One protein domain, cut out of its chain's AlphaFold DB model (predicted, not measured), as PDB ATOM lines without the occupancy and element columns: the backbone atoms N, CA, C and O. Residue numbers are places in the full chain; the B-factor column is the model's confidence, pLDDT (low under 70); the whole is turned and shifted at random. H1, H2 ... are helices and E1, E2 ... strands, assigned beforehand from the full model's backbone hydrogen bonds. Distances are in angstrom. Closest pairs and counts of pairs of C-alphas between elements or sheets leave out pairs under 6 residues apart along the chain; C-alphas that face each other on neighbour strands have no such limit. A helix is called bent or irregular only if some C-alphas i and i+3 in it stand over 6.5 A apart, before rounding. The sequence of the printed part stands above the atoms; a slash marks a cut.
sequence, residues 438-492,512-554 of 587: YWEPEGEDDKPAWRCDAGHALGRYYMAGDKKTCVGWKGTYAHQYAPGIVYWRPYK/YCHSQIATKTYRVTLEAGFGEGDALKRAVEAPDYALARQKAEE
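What this domain is: This is residues 438 to 492 and 512 to 554 of the 587 residues of an uncharacterized protein of Zopfia rhizophila CBS 207.26 (UniProt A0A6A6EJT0). At one end of an elongated outline is a small hairpin of two strands, E1 and E2; at the other is a helical hairpin, in which H1 and the first arm of the bent helix H2 fold back on each other. The second arm of H2 runs on past H1, and its residues 548 to 554 stick out free, while the unnamed stretch of residues 465 to 492 winds from the strand hairpin toward the helices. The printed part has 98 residues, with E1, E2, H1 and H2 in that order along the chain; the sheet has the order E1 - E2 and is antiparallel. Under half of the residues, 45, are in named elements, which are mostly helix. The whole is only just loose, close to compact, with a radius of gyration of the C-alphas of 15.2 A and spans of 52 by 33 by 23 A.

Where its parts are: Find C-alpha 447 at (-3.515, -55.446, 29.805); from there E1 runs 13.0 A to residue 451. E2 is residues 462 to 464. Look next at C-alpha 514 at (3.085, -36.786, 19.989), where H1 begins; it runs 20.2 A to residue 527. H2, residues 532 to 554, was assigned as one helix by its hydrogen bonds but is bent: C-alphas 540 and 543 are 6.9 A apart. Its arm H2a, residues 532 to 540, is 12.3 A long, and H2b, residues 543 to 554, is 16.5 A long and ends at C-alpha 554 at (19.370, -42.207, 24.175).

How they stand to each other: Begin at the hairpin of E1 and E2, which are antiparallel at 159 degrees. The C-alphas of Ala 449 and Ala 464 face each other at 4.5 A, and N 450 and O 463 are within hydrogen-bond range at 2.8 A, as are N 463 and O 450. E1 is apart from H1, H2a and H2b, and E2 is apart from H2a and H2b. Move on to the helical hairpin: H1 and H2a touch, their closest C-alphas being those of Ala 518 and Ala 539, 4.3 A apart. They run opposite ways at a shallow tilt of 29 degrees. H2b touches H1 with residue 543 alone, the closest C-alphas being those of His 514 and Pro 543 at 5.4 A; the tilt is a steep 59 degrees. In H1, H2a and H2b every O i to N i+4 pair is within hydrogen-bond range.

The domain as a whole: The two C-alphas farthest apart are those of Glu 444 and Gly 529, at 52.2 A. Residues 493 to 511 are cut out in the link from E2 to H1, and C-alphas 492 and 512 are 18.1 A apart across the cut. Of the links that are printed whole, H1 to H2 is tight and E1 to E2 is short. The mean pLDDT of the printed part is 75.4; look for values under 70 in residues 454 to 458 and 467 to 492.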
ATOM      1  N   TYR A 438      -6.369 -57.205  25.440       86.06
ATOM      2  CA  TYR A 438      -7.683 -57.812  25.264       86.06
ATOM      3  C   TYR A 438      -8.759 -56.884  25.814       86.06
ATOM      4  O   TYR A 438      -8.533 -56.162  26.783       86.06
ATOM      5  N   TRP A 439      -9.941 -56.877  25.200       81.69
ATOM      6  CA  TRP A 439     -11.080 -56.100  25.707       81.69
ATOM      7  C   TRP A 439     -11.488 -56.534  27.113       81.69
ATOM      8  O   TRP A 439     -11.770 -55.701  27.974       81.69
ATOM      9  N   GLU A 440     -11.458 -57.841  27.328       87.19
ATOM     10  CA  GLU A 440     -11.613 -58.499  28.612       87.19
ATOM     11  C   GLU A 440     -10.308 -59.280  28.830       87.19
ATOM     12  O   GLU A 440     -10.023 -60.166  28.028       87.19
ATOM     13  N   PRO A 441      -9.460 -58.901  29.806       84.81
ATOM     14  CA  PRO A 441      -8.206 -59.605  30.088       84.81
ATOM     15  C   PRO A 441      -8.459 -61.095  30.339       84.81
ATOM     16  O   PRO A 441      -9.353 -61.430  31.119       84.81
ATOM     17  N   GLU A 442      -7.690 -61.976  29.697       86.38
ATOM     18  CA  GLU A 442      -7.854 -63.428  29.837       86.38
ATOM     19  C   GLU A 442      -6.977 -63.988  30.976       86.38
ATOM     20  O   GLU A 442      -7.367 -64.950  31.641       86.38
ATOM     21  N   GLY A 443      -5.835 -63.348  31.258       85.94
ATOM     22  CA  GLY A 443      -4.933 -63.627  32.380       85.94
ATOM     23  C   GLY A 443      -4.648 -62.413  33.280       85.94
ATOM     24  O   GLY A 443      -4.935 -61.271  32.932       85.94
ATOM     25  N   GLU A 444      -4.057 -62.650  34.459       84.81
ATOM     26  CA  GLU A 444      -3.693 -61.581  35.416       84.81
ATOM     27  C   GLU A 444      -2.634 -60.606  34.872       84.81
ATOM     28  O   GLU A 444      -2.611 -59.443  35.276       84.81
ATOM     29  N   ASP A 445      -1.795 -61.058  33.936       85.69
ATOM     30  CA  ASP A 445      -0.753 -60.239  33.304       85.69
ATOM     31  C   ASP A 445      -1.248 -59.482  32.056       85.69
ATOM     32  O   ASP A 445      -0.545 -58.608  31.529       85.69
ATOM     33  N   ASP A 446      -2.466 -59.776  31.590       84.69
ATOM     34  CA  ASP A 446      -3.023 -59.170  30.387       84.69
ATOM     35  C   ASP A 446      -3.490 -57.741  30.645       84.69
ATOM     36  O   ASP A 446      -4.167 -57.405  31.621       84.69
ATOM     37  N   LYS A 447      -3.159 -56.858  29.705       85.00
ATOM     38  CA  LYS A 447      -3.515 -55.446  29.805       85.00
ATOM     39  C   LYS A 447      -4.853 -55.203  29.104       85.00
ATOM     40  O   LYS A 447      -4.974 -55.532  27.922       85.00
ATOM     41  N   PRO A 448      -5.838 -54.557  29.759       85.12
ATOM     42  CA  PRO A 448      -7.105 -54.260  29.112       85.12
ATOM     43  C   PRO A 448      -6.888 -53.284  27.955       85.12
ATOM     44  O   PRO A 448      -6.229 -52.249  28.106       85.12
ATOM     45  N   ALA A 449      -7.446 -53.610  26.798       86.19
ATOM     46  CA  ALA A 449      -7.499 -52.724  25.654       86.19
ATOM     47  C   ALA A 449      -8.572 -51.649  25.876       86.19
ATOM     48  O   ALA A 449      -9.670 -51.920  26.360       86.19
ATOM     49  N   TRP A 450      -8.280 -50.407  25.502       83.31
ATOM     50  CA  TRP A 450      -9.244 -49.311  25.559       83.31
ATOM     51  C   TRP A 450      -9.027 -48.312  24.422       83.31
ATOM     52  O   TRP A 450      -7.921 -48.122  23.919       83.31
ATOM     53  N   ARG A 451     -10.110 -47.650  24.000       79.31
ATOM     54  CA  ARG A 451     -10.088 -46.650  22.924       79.31
ATOM     55  C   ARG A 451      -9.804 -45.263  23.482       79.31
ATOM     56  O   ARG A 451     -10.487 -44.814  24.407       79.31
ATOM     57  N   CYS A 452      -8.863 -44.540  22.883       79.19
ATOM     58  CA  CYS A 452      -8.716 -43.124  23.186       79.19
ATOM     59  C   CYS A 452      -9.742 -42.288  22.420       79.19
ATOM     60  O   CYS A 452      -9.713 -42.209  21.194       79.19
ATOM     61  N   ASP A 453     -10.628 -41.624  23.162       71.69
ATOM     62  CA  ASP A 453     -11.645 -40.736  22.588       71.69
ATOM     63  C   ASP A 453     -11.089 -39.361  22.176       71.69
ATOM     64  O   ASP A 453     -11.811 -38.536  21.612       71.69
ATOM     65  N   ALA A 454      -9.811 -39.080  22.452       69.12
ATOM     66  CA  ALA A 454      -9.165 -37.862  21.983       69.12
ATOM     67  C   ALA A 454      -8.895 -37.967  20.471       69.12
ATOM     68  O   ALA A 454      -8.352 -38.957  19.996       69.12
ATOM     69  N   GLY A 455      -9.263 -36.939  19.701       66.19
ATOM     70  CA  GLY A 455      -8.936 -36.877  18.275       66.19
ATOM     71  C   GLY A 455      -7.435 -36.654  18.078       66.19
ATOM     72  O   GLY A 455      -6.974 -35.511  18.146       66.19
ATOM     73  N   HIS A 456      -6.676 -37.728  17.866       69.88
ATOM     74  CA  HIS A 456      -5.239 -37.651  17.621       69.88
ATOM     75  C   HIS A 456      -4.920 -37.447  16.139       69.88
ATOM     76  O   HIS A 456      -5.751 -37.705  15.271       69.88
ATOM     77  N   ALA A 457      -3.699 -36.976  15.868       59.81
ATOM     78  CA  ALA A 457      -3.226 -36.649  14.524       59.81
ATOM     79  C   ALA A 457      -3.247 -37.835  13.551       59.81
ATOM     80  O   ALA A 457      -3.542 -37.628  12.380       59.81
ATOM     81  N   LEU A 458      -3.032 -39.061  14.041       59.19
ATOM     82  CA  LEU A 458      -3.095 -40.280  13.224       59.19
ATOM     83  C   LEU A 458      -4.425 -41.047  13.404       59.19
ATOM     84  O   LEU A 458      -4.483 -42.243  13.146       59.19
ATOM     85  N   GLY A 459      -5.491 -40.388  13.877       70.25
ATOM     86  CA  GLY A 459      -6.816 -40.998  14.054       70.25
ATOM     87  C   GLY A 459      -7.155 -41.356  15.505       70.25
ATOM     88  O   GLY A 459      -6.774 -40.656  16.443       70.25
ATOM     89  N   ARG A 460      -7.953 -42.409  15.706       71.69
ATOM     90  CA  ARG A 460      -8.297 -42.936  17.036       71.69
ATOM     91  C   ARG A 460      -7.470 -44.191  17.293       71.69
ATOM     92  O   ARG A 460      -7.546 -45.127  16.505       71.69
ATOM     93  N   TYR A 461      -6.721 -44.216  18.394       76.00
ATOM     94  CA  TYR A 461      -5.909 -45.375  18.769       76.00
ATOM     95  C   TYR A 461      -6.605 -46.242  19.810       76.00
ATOM     96  O   TYR A 461      -7.306 -45.735  20.697       76.00
ATOM     97  N   TYR A 462      -6.318 -47.535  19.737       77.31
ATOM     98  CA  TYR A 462      -6.529 -48.481  20.820       77.31
ATOM     99  C   TYR A 462      -5.224 -48.630  21.597       77.31
ATOM    100  O   TYR A 462      -4.149 -48.719  21.008       77.31
ATOM    101  N   MET A 463      -5.309 -48.584  22.921       79.56
ATOM    102  CA  MET A 463      -4.165 -48.684  23.822       79.56
ATOM    103  C   MET A 463      -4.358 -49.854  24.776       79.56
ATOM    104  O   MET A 463      -5.491 -50.188  25.108       79.56
ATOM    105  N   ALA A 464      -3.257 -50.422  25.258       81.06
ATOM    106  CA  ALA A 464      -3.252 -51.444  26.296       81.06
ATOM    107  C   ALA A 464      -2.922 -50.827  27.667       81.06
ATOM    108  O   ALA A 464      -1.999 -50.018  27.779       81.06
ATOM    109  N   GLY A 465      -3.636 -51.229  28.721       82.50
ATOM    110  CA  GLY A 465      -3.334 -50.891  30.119       82.50
ATOM    111  C   GLY A 465      -4.314 -49.894  30.746       82.50
ATOM    112  O   GLY A 465      -5.440 -49.739  30.287       82.50
ATOM    113  N   ASP A 466      -3.915 -49.209  31.822       76.56
ATOM    114  CA  ASP A 466      -4.789 -48.235  32.500       76.56
ATOM    115  C   ASP A 466      -5.072 -47.025  31.587       76.56
ATOM    116  O   ASP A 466      -4.158 -46.415  31.037       76.56
ATOM    117  N   LYS A 467      -6.336 -46.596  31.476       68.62
ATOM    118  CA  LYS A 467      -6.742 -45.381  30.745       68.62
ATOM    119  C   LYS A 467      -5.958 -44.128  31.163       68.62
ATOM    120  O   LYS A 467      -5.827 -43.178  30.388       68.62
ATOM    121  N   LYS A 468      -5.405 -44.122  32.381       66.38
ATOM    122  CA  LYS A 468      -4.552 -43.049  32.911       66.38
ATOM    123  C   LYS A 468      -3.159 -42.973  32.272       66.38
ATOM    124  O   LYS A 468      -2.517 -41.934  32.410       66.38
ATOM    125  N   THR A 469      -2.697 -44.006  31.567       61.06
ATOM    126  CA  THR A 469      -1.383 -44.018  30.892       61.06
ATOM    127  C   THR A 469      -1.431 -43.496  29.452       61.06
ATOM    128  O   THR A 469      -0.400 -43.438  28.786       61.06
ATOM    129  N   CYS A 470      -2.603 -43.043  28.982       58.22
ATOM    130  CA  CYS A 470      -2.786 -42.355  27.701       58.22
ATOM    131  C   CYS A 470      -1.670 -41.338  27.410       58.22
ATOM    132  O   CYS A 470      -1.451 -40.433  28.209       58.22
ATOM    133  N   VAL A 471      -1.010 -41.399  26.247       54.62
ATOM    134  CA  VAL A 471       0.174 -40.570  25.901       54.62
ATOM    135  C   VAL A 471      -0.144 -39.192  25.340       54.62
ATOM    136  O   VAL A 471       0.740 -38.419  24.974       54.62
ATOM    137  N   GLY A 472      -1.384 -38.754  25.541       54.72
ATOM    138  CA  GLY A 472      -1.544 -37.369  25.984       54.72
ATOM    139  C   GLY A 472      -0.694 -37.036  27.234       54.72
ATOM    140  O   GLY A 472      -0.514 -35.854  27.527       54.72
ATOM    141  N   TRP A 473      -0.164 -38.048  27.950       40.62
ATOM    142  CA  TRP A 473       0.503 -37.920  29.242       40.62
ATOM    143  C   TRP A 473       1.817 -38.718  29.514       40.62
ATOM    144  O   TRP A 473       2.592 -38.084  30.217       40.62
ATOM    145  N   LYS A 474       2.125 -39.972  29.051       41.59
ATOM    146  CA  LYS A 474       3.481 -40.681  29.044       41.59
ATOM    147  C   LYS A 474       3.419 -42.251  29.008       41.59
ATOM    148  O   LYS A 474       3.003 -42.822  30.007       41.59
ATOM    149  N   GLY A 475       3.899 -42.967  27.974       38.19
ATOM    150  CA  GLY A 475       3.779 -44.447  27.841       38.19
ATOM    151  C   GLY A 475       4.199 -45.034  26.464       38.19
ATOM    152  O   GLY A 475       4.408 -44.269  25.527       38.19
ATOM    153  N   THR A 476       4.354 -46.366  26.352       40.53
ATOM    154  CA  THR A 476       4.905 -47.155  25.207       40.53
ATOM    155  C   THR A 476       3.829 -47.832  24.320       40.53
ATOM    156  O   THR A 476       2.775 -48.193  24.841       40.53
ATOM    157  N   TYR A 477       4.075 -48.031  23.003       51.91
ATOM    158  CA  TYR A 477       3.050 -48.455  22.009       51.91
ATOM    159  C   TYR A 477       3.486 -49.384  20.862       51.91
ATOM    160  O   TYR A 477       4.652 -49.400  20.483       51.91
ATOM    161  N   ALA A 478       2.473 -50.021  20.241       42.44
ATOM    162  CA  ALA A 478       2.456 -50.582  18.883       42.44
ATOM    163  C   ALA A 478       1.597 -49.697  17.943       42.44
ATOM    164  O   ALA A 478       0.493 -49.291  18.311       42.44
ATOM    165  N   HIS A 479       2.110 -49.372  16.749       50.25
ATOM    166  CA  HIS A 479       1.457 -48.505  15.754       50.25
ATOM    167  C   HIS A 479       0.620 -49.326  14.772       50.25
ATOM    168  O   HIS A 479       1.065 -50.378  14.322       50.25
ATOM    169  N   GLN A 480      -0.548 -48.815  14.374       51.75
ATOM    170  CA  GLN A 480      -1.316 -49.401  13.276       51.75
ATOM    171  C   GLN A 480      -1.900 -48.328  12.371       51.75
ATOM    172  O   GLN A 480      -2.618 -47.429  12.811       51.75
ATOM    173  N   TYR A 481      -1.565 -48.445  11.092       49.19
ATOM    174  CA  TYR A 481      -2.063 -47.592  10.031       49.19
ATOM    175  C   TYR A 481      -3.408 -48.129   9.536       49.19
ATOM    176  O   TYR A 481      -3.491 -49.281   9.119       49.19
ATOM    177  N   ALA A 482      -4.449 -47.298   9.557       50.03
ATOM    178  CA  ALA A 482      -5.749 -47.626   8.980       50.03
ATOM    179  C   ALA A 482      -5.983 -46.756   7.727       50.03
ATOM    180  O   ALA A 482      -6.257 -45.555   7.858       50.03
ATOM    181  N   PRO A 483      -5.854 -47.316   6.509       48.66
ATOM    182  CA  PRO A 483      -6.099 -46.578   5.274       48.66
ATOM    183  C   PRO A 483      -7.539 -46.038   5.239       48.66
ATOM    184  O   PRO A 483      -8.491 -46.790   5.425       48.66
ATOM    185  N   GLY A 484      -7.713 -44.735   4.992       48.72
ATOM    186  CA  GLY A 484      -9.034 -44.108   4.806       48.72
ATOM    187  C   GLY A 484      -9.657 -43.425   6.035       48.72
ATOM    188  O   GLY A 484     -10.754 -42.881   5.920       48.72
ATOM    189  N   ILE A 485      -8.974 -43.380   7.188       50.97
ATOM    190  CA  ILE A 485      -9.540 -42.885   8.465       50.97
ATOM    191  C   ILE A 485      -8.846 -41.607   8.978       50.97
ATOM    192  O   ILE A 485      -8.656 -41.402  10.177       50.97
ATOM    193  N   VAL A 486      -8.475 -40.683   8.088       49.97
ATOM    194  CA  VAL A 486      -7.855 -39.409   8.500       49.97
ATOM    195  C   VAL A 486      -8.797 -38.237   8.238       49.97
ATOM    196  O   VAL A 486      -8.540 -37.365   7.418       49.97
ATOM    197  N   TYR A 487      -9.885 -38.164   9.007       55.38
ATOM    198  CA  TYR A 487     -10.554 -36.883   9.270       55.38
ATOM    199  C   TYR A 487      -9.954 -36.234  10.523       55.38
ATOM    200  O   TYR A 487     -10.677 -35.815  11.432       55.38
ATOM    201  N   TRP A 488      -8.622 -36.165  10.616       58.56
ATOM    202  CA  TRP A 488      -8.011 -35.359  11.664       58.56
ATOM    203  C   TRP A 488      -8.205 -33.890  11.322       58.56
ATOM    204  O   TRP A 488      -7.682 -33.373  10.339       58.56
ATOM    205  N   ARG A 489      -8.978 -33.201  12.158       60.62
ATOM    206  CA  ARG A 489      -9.009 -31.744  12.172       60.62
ATOM    207  C   ARG A 489      -8.233 -31.298  13.399       60.62
ATOM    208  O   ARG A 489      -8.668 -31.623  14.508       60.62
ATOM    209  N   PRO A 490      -7.123 -30.559  13.238       60.47
ATOM    210  CA  PRO A 490      -6.395 -30.045  14.378       60.47
ATOM    211  C   PRO A 490      -7.364 -29.282  15.273       60.47
ATOM    212  O   PRO A 490      -8.164 -28.464  14.802       60.47
ATOM    213  N   TYR A 491      -7.317 -29.557  16.578       59.69
ATOM    214  CA  TYR A 491      -8.137 -28.819  17.528       59.69
ATOM    215  C   TYR A 491      -7.862 -27.327  17.320       59.69
ATOM    216  O   TYR A 491      -6.700 -26.899  17.292       59.69
ATOM    217  N   LYS A 492      -8.921 -26.519  17.181       54.62
ATOM    218  CA  LYS A 492      -8.796 -25.058  17.211       54.62
ATOM    219  C   LYS A 492      -8.231 -24.708  18.579       54.62
ATOM    220  O   LYS A 492      -8.984 -24.626  19.546       54.62
ATOM    221  N   TYR A 512       7.550 -32.792  24.530       78.88
ATOM    222  CA  TYR A 512       6.260 -32.591  23.882       78.88
ATOM    223  C   TYR A 512       5.611 -33.955  23.645       78.88
ATOM    224  O   TYR A 512       6.284 -34.892  23.224       78.88
ATOM    225  N   CYS A 513       4.307 -34.069  23.894       79.00
ATOM    226  CA  CYS A 513       3.583 -35.277  23.498       79.00
ATOM    227  C   CYS A 513       3.413 -35.323  21.971       79.00
ATOM    228  O   CYS A 513       3.387 -34.284  21.305       79.00
ATOM    229  N   HIS A 514       3.232 -36.525  21.424       76.94
ATOM    230  CA  HIS A 514       3.085 -36.786  19.989       76.94
ATOM    231  C   HIS A 514       2.071 -35.829  19.322       76.94
ATOM    232  O   HIS A 514       2.368 -35.185  18.317       76.94
ATOM    233  N   SER A 515       0.897 -35.620  19.933       79.38
ATOM    234  CA  SER A 515      -0.125 -34.713  19.388       79.38
ATOM    235  C   SER A 515       0.286 -33.238  19.404       79.38
ATOM    236  O   SER A 515      -0.160 -32.468  18.552       79.38
ATOM    237  N   GLN A 516       1.108 -32.816  20.371       83.19
ATOM    238  CA  GLN A 516       1.648 -31.455  20.405       83.19
ATOM    239  C   GLN A 516       2.677 -31.248  19.295       83.19
ATOM    240  O   GLN A 516       2.661 -30.182  18.681       83.19
ATOM    241  N   ILE A 517       3.515 -32.253  19.019       86.44
ATOM    242  CA  ILE A 517       4.475 -32.231  17.908       86.44
ATOM    243  C   ILE A 517       3.713 -32.126  16.586       86.44
ATOM    244  O   ILE A 517       3.892 -31.143  15.874       86.44
ATOM    245  N   ALA A 518       2.761 -33.028  16.333       86.75
ATOM    246  CA  ALA A 518       1.931 -33.005  15.127       86.75
ATOM    247  C   ALA A 518       1.193 -31.668  14.940       86.75
ATOM    248  O   ALA A 518       1.255 -31.041  13.884       86.75
ATOM    249  N   THR A 519       0.540 -31.163  15.995       85.75
ATOM    250  CA  THR A 519      -0.190 -29.884  15.937       85.75
ATOM    251  C   THR A 519       0.740 -28.701  15.661       85.75
ATOM    252  O   THR A 519       0.348 -27.763  14.964       85.75
ATOM    253  N   LYS A 520       1.955 -28.712  16.222       87.94
ATOM    254  CA  LYS A 520       2.956 -27.667  15.990       87.94
ATOM    255  C   LYS A 520       3.462 -27.725  14.549       87.94
ATOM    256  O   LYS A 520       3.441 -26.694  13.884       87.94
ATOM    257  N   THR A 521       3.833 -28.907  14.058       90.69
ATOM    258  CA  THR A 521       4.313 -29.100  12.683       90.69
ATOM    259  C   THR A 521       3.267 -28.686  11.656       90.69
ATOM    260  O   THR A 521       3.593 -27.936  10.739       90.69
ATOM    261  N   TYR A 522       2.004 -29.079  11.847       91.12
ATOM    262  CA  TYR A 522       0.900 -28.686  10.965       91.12
ATOM    263  C   TYR A 522       0.819 -27.161  10.789       91.12
ATOM    264  O   TYR A 522       0.722 -26.653   9.677       91.12
ATOM    265  N   ARG A 523       0.908 -26.410  11.893       87.50
ATOM    266  CA  ARG A 523       0.811 -24.941  11.877       87.50
ATOM    267  C   ARG A 523       1.999 -24.279  11.222       87.50
ATOM    268  O   ARG A 523       1.798 -23.416  10.385       87.50
ATOM    269  N   VAL A 524       3.206 -24.694  11.603       90.81
ATOM    270  CA  VAL A 524       4.440 -24.161  11.016       90.81
ATOM    271  C   VAL A 524       4.439 -24.395   9.506       90.81
ATOM    272  O   VAL A 524       4.814 -23.512   8.744       90.81
ATOM    273  N   THR A 525       3.942 -25.552   9.067       90.75
ATOM    274  CA  THR A 525       3.835 -25.891   7.645       90.75
ATOM    275  C   THR A 525       2.793 -25.016   6.933       90.75
ATOM    276  O   THR A 525       3.087 -24.474   5.875       90.75
ATOM    277  N   LEU A 526       1.622 -24.768   7.528       90.81
ATOM    278  CA  LEU A 526       0.654 -23.814   6.963       90.81
ATOM    279  C   LEU A 526       1.176 -22.368   6.924       90.81
ATOM    280  O   LEU A 526       0.963 -21.664   5.942       90.81
ATOM    281  N   GLU A 527       1.852 -21.906   7.980       88.75
ATOM    282  CA  GLU A 527       2.426 -20.553   8.059       88.75
ATOM    283  C   GLU A 527       3.541 -20.339   7.029       88.75
ATOM    284  O   GLU A 527       3.713 -19.229   6.530       88.75
ATOM    285  N   ALA A 528       4.242 -21.409   6.655       90.94
ATOM    286  CA  ALA A 528       5.218 -21.411   5.571       90.94
ATOM    287  C   ALA A 528       4.585 -21.457   4.161       90.94
ATOM    288  O   ALA A 528       5.314 -21.518   3.174       90.94
ATOM    289  N   GLY A 529       3.253 -21.415   4.047       93.81
ATOM    290  CA  GLY A 529       2.539 -21.329   2.770       93.81
ATOM    291  C   GLY A 529       2.272 -22.666   2.077       93.81
ATOM    292  O   GLY A 529       1.809 -22.667   0.938       93.81
ATOM    293  N   PHE A 530       2.534 -23.802   2.730       92.75
ATOM    294  CA  PHE A 530       2.193 -25.113   2.175       92.75
ATOM    295  C   PHE A 530       0.674 -25.354   2.211       92.75
ATOM    296  O   PHE A 530      -0.033 -24.848   3.087       92.75
ATOM    297  N   GLY A 531       0.173 -26.160   1.271       90.56
ATOM    298  CA  GLY A 531      -1.238 -26.545   1.222       90.56
ATOM    299  C   GLY A 531      -1.672 -27.372   2.439       90.56
ATOM    300  O   GLY A 531      -0.858 -28.010   3.105       90.56
ATOM    301  N   GLU A 532      -2.976 -27.395   2.729       85.94
ATOM    302  CA  GLU A 532      -3.536 -28.119   3.885       85.94
ATOM    303  C   GLU A 532      -3.238 -29.629   3.852       85.94
ATOM    304  O   GLU A 532      -2.968 -30.217   4.900       85.94
ATOM    305  N   GLY A 533      -3.219 -30.238   2.660       87.69
ATOM    306  CA  GLY A 533      -2.848 -31.645   2.472       87.69
ATOM    307  C   GLY A 533      -1.389 -31.932   2.839       87.69
ATOM    308  O   GLY A 533      -1.120 -32.860   3.599       87.69
ATOM    309  N   ASP A 534      -0.457 -31.090   2.389       88.88
ATOM    310  CA  ASP A 534       0.970 -31.228   2.709       88.88
ATOM    311  C   ASP A 534       1.248 -30.960   4.189       88.88
ATOM    312  O   ASP A 534       2.036 -31.660   4.827       88.88
ATOM    313  N   ALA A 535       0.566 -29.965   4.764       88.94
ATOM    314  CA  ALA A 535       0.644 -29.676   6.189       88.94
ATOM    315  C   ALA A 535       0.155 -30.854   7.033       88.94
ATOM    316  O   ALA A 535       0.773 -31.172   8.051       88.94
ATOM    317  N   LEU A 536      -0.930 -31.511   6.614       86.00
ATOM    318  CA  LEU A 536      -1.449 -32.709   7.264       86.00
ATOM    319  C   LEU A 536      -0.446 -33.859   7.173       86.00
ATOM    320  O   LEU A 536      -0.099 -34.431   8.202       86.00
ATOM    321  N   LYS A 537       0.059 -34.142   5.970       87.75
ATOM    322  CA  LYS A 537       1.045 -35.198   5.730       87.75
ATOM    323  C   LYS A 537       2.282 -35.035   6.624       87.75
ATOM    324  O   LYS A 537       2.611 -35.924   7.402       87.75
ATOM    325  N   ARG A 538       2.883 -33.842   6.649       89.94
ATOM    326  CA  ARG A 538       4.053 -33.570   7.506       89.94
ATOM    327  C   ARG A 538       3.743 -33.622   9.000       89.94
ATOM    328  O   ARG A 538       4.606 -33.964   9.804       89.94
ATOM    329  N   ALA A 539       2.531 -33.250   9.402       89.81
ATOM    330  CA  ALA A 539       2.110 -33.335  10.798       89.81
ATOM    331  C   ALA A 539       1.955 -34.779  11.288       89.81
ATOM    332  O   ALA A 539       2.174 -35.030  12.471       89.81
ATOM    333  N   VAL A 540       1.581 -35.691  10.390       85.75
ATOM    334  CA  VAL A 540       1.491 -37.137  10.628       85.75
ATOM    335  C   VAL A 540       2.896 -37.738  10.766       85.75
ATOM    336  O   VAL A 540       3.131 -38.488  11.703       85.75
ATOM    337  N   GLU A 541       3.848 -37.346   9.917       88.12
ATOM    338  CA  GLU A 541       5.217 -37.902   9.900       88.12
ATOM    339  C   GLU A 541       6.139 -37.354  11.008       88.12
ATOM    340  O   GLU A 541       6.992 -38.060  11.547       88.12
ATOM    341  N   ALA A 542       5.991 -36.079  11.380       91.12
ATOM    342  CA  ALA A 542       6.935 -35.409  12.279       91.12
ATOM    343  C   ALA A 542       7.090 -36.021  13.687       91.12
ATOM    344  O   ALA A 542       8.199 -35.976  14.228       91.12
ATOM    345  N   PRO A 543       6.040 -36.547  14.340       87.44
ATOM    346  CA  PRO A 543       6.198 -37.204  15.629       87.44
ATOM    347  C   PRO A 543       7.025 -38.489  15.565       87.44
ATOM    348  O   PRO A 543       7.801 -38.729  16.487       87.44
ATOM    349  N   ASP A 544       6.898 -39.272  14.491       84.62
ATOM    350  CA  ASP A 544       7.654 -40.516  14.315       84.62
ATOM    351  C   ASP A 544       9.144 -40.202  14.147       84.62
ATOM    352  O   ASP A 544       9.988 -40.783  14.831       84.62
ATOM    353  N   TYR A 545       9.464 -39.166  13.364       85.94
ATOM    354  CA  TYR A 545      10.829 -38.647  13.251       85.94
ATOM    355  C   TYR A 545      11.386 -38.153  14.600       85.94
ATOM    356  O   TYR A 545      12.542 -38.403  14.946       85.94
ATOM    357  N   ALA A 546      10.564 -37.472  15.407       85.94
ATOM    358  CA  ALA A 546      10.979 -36.980  16.720       85.94
ATOM    359  C   ALA A 546      11.252 -38.112  17.728       85.94
ATOM    360  O   ALA A 546      12.158 -37.979  18.552       85.94
ATOM    361  N   LEU A 547      10.490 -39.210  17.666       81.12
ATOM    362  CA  LEU A 547      10.711 -40.399  18.492       81.12
ATOM    363  C   LEU A 547      11.965 -41.162  18.057       81.12
ATOM    364  O   LEU A 547      12.772 -41.519  18.913       81.12
ATOM    365  N   ALA A 548      12.166 -41.347  16.749       85.19
ATOM    366  CA  ALA A 548      13.373 -41.975  16.214       85.19
ATOM    367  C   ALA A 548      14.638 -41.216  16.647       85.19
ATOM    368  O   ALA A 548      15.602 -41.817  17.113       85.19
ATOM    369  N   ARG A 549      14.597 -39.879  16.592       85.69
ATOM    370  CA  ARG A 549      15.690 -39.027  17.064       85.69
ATOM    371  C   ARG A 549      15.938 -39.149  18.570       85.69
ATOM    372  O   ARG A 549      17.091 -39.204  18.975       85.69
ATOM    373  N   GLN A 550      14.889 -39.183  19.397       82.50
ATOM    374  CA  GLN A 550      15.049 -39.368  20.848       82.50
ATOM    375  C   GLN A 550      15.694 -40.710  21.171       82.50
ATOM    376  O   GLN A 550      16.614 -40.752  21.979       82.50
ATOM    377  N   LYS A 551      15.265 -41.779  20.495       85.19
ATOM    378  CA  LYS A 551      15.848 -43.106  20.671       85.19
ATOM    379  C   LYS A 551      17.332 -43.130  20.290       85.19
ATOM    380  O   LYS A 551      18.135 -43.638  21.057       85.19
ATOM    381  N   ALA A 552      17.704 -42.509  19.169       90.38
ATOM    382  CA  ALA A 552      19.105 -42.394  18.758       90.38
ATOM    383  C   ALA A 552      19.950 -41.552  19.742       90.38
ATOM    384  O   ALA A 552      21.100 -41.884  20.014       90.38
ATOM    385  N   GLU A 553      19.391 -40.471  20.304       89.06
ATOM    386  CA  GLU A 553      20.058 -39.661  21.339       89.06
ATOM    387  C   GLU A 553      20.223 -40.426  22.669       89.06
ATOM    388  O   GLU A 553      21.196 -40.189  23.386       89.06
ATOM    389  N   GLU A 554      19.288 -41.317  23.009       87.62
ATOM    390  CA  GLU A 554      19.370 -42.207  24.175       87.62
ATOM    391  C   GLU A 554      20.404 -43.323  23.959       87.62
ATOM    392  O   GLU A 554      21.242 -43.532  24.829       87.62
TER     393      GLU A 554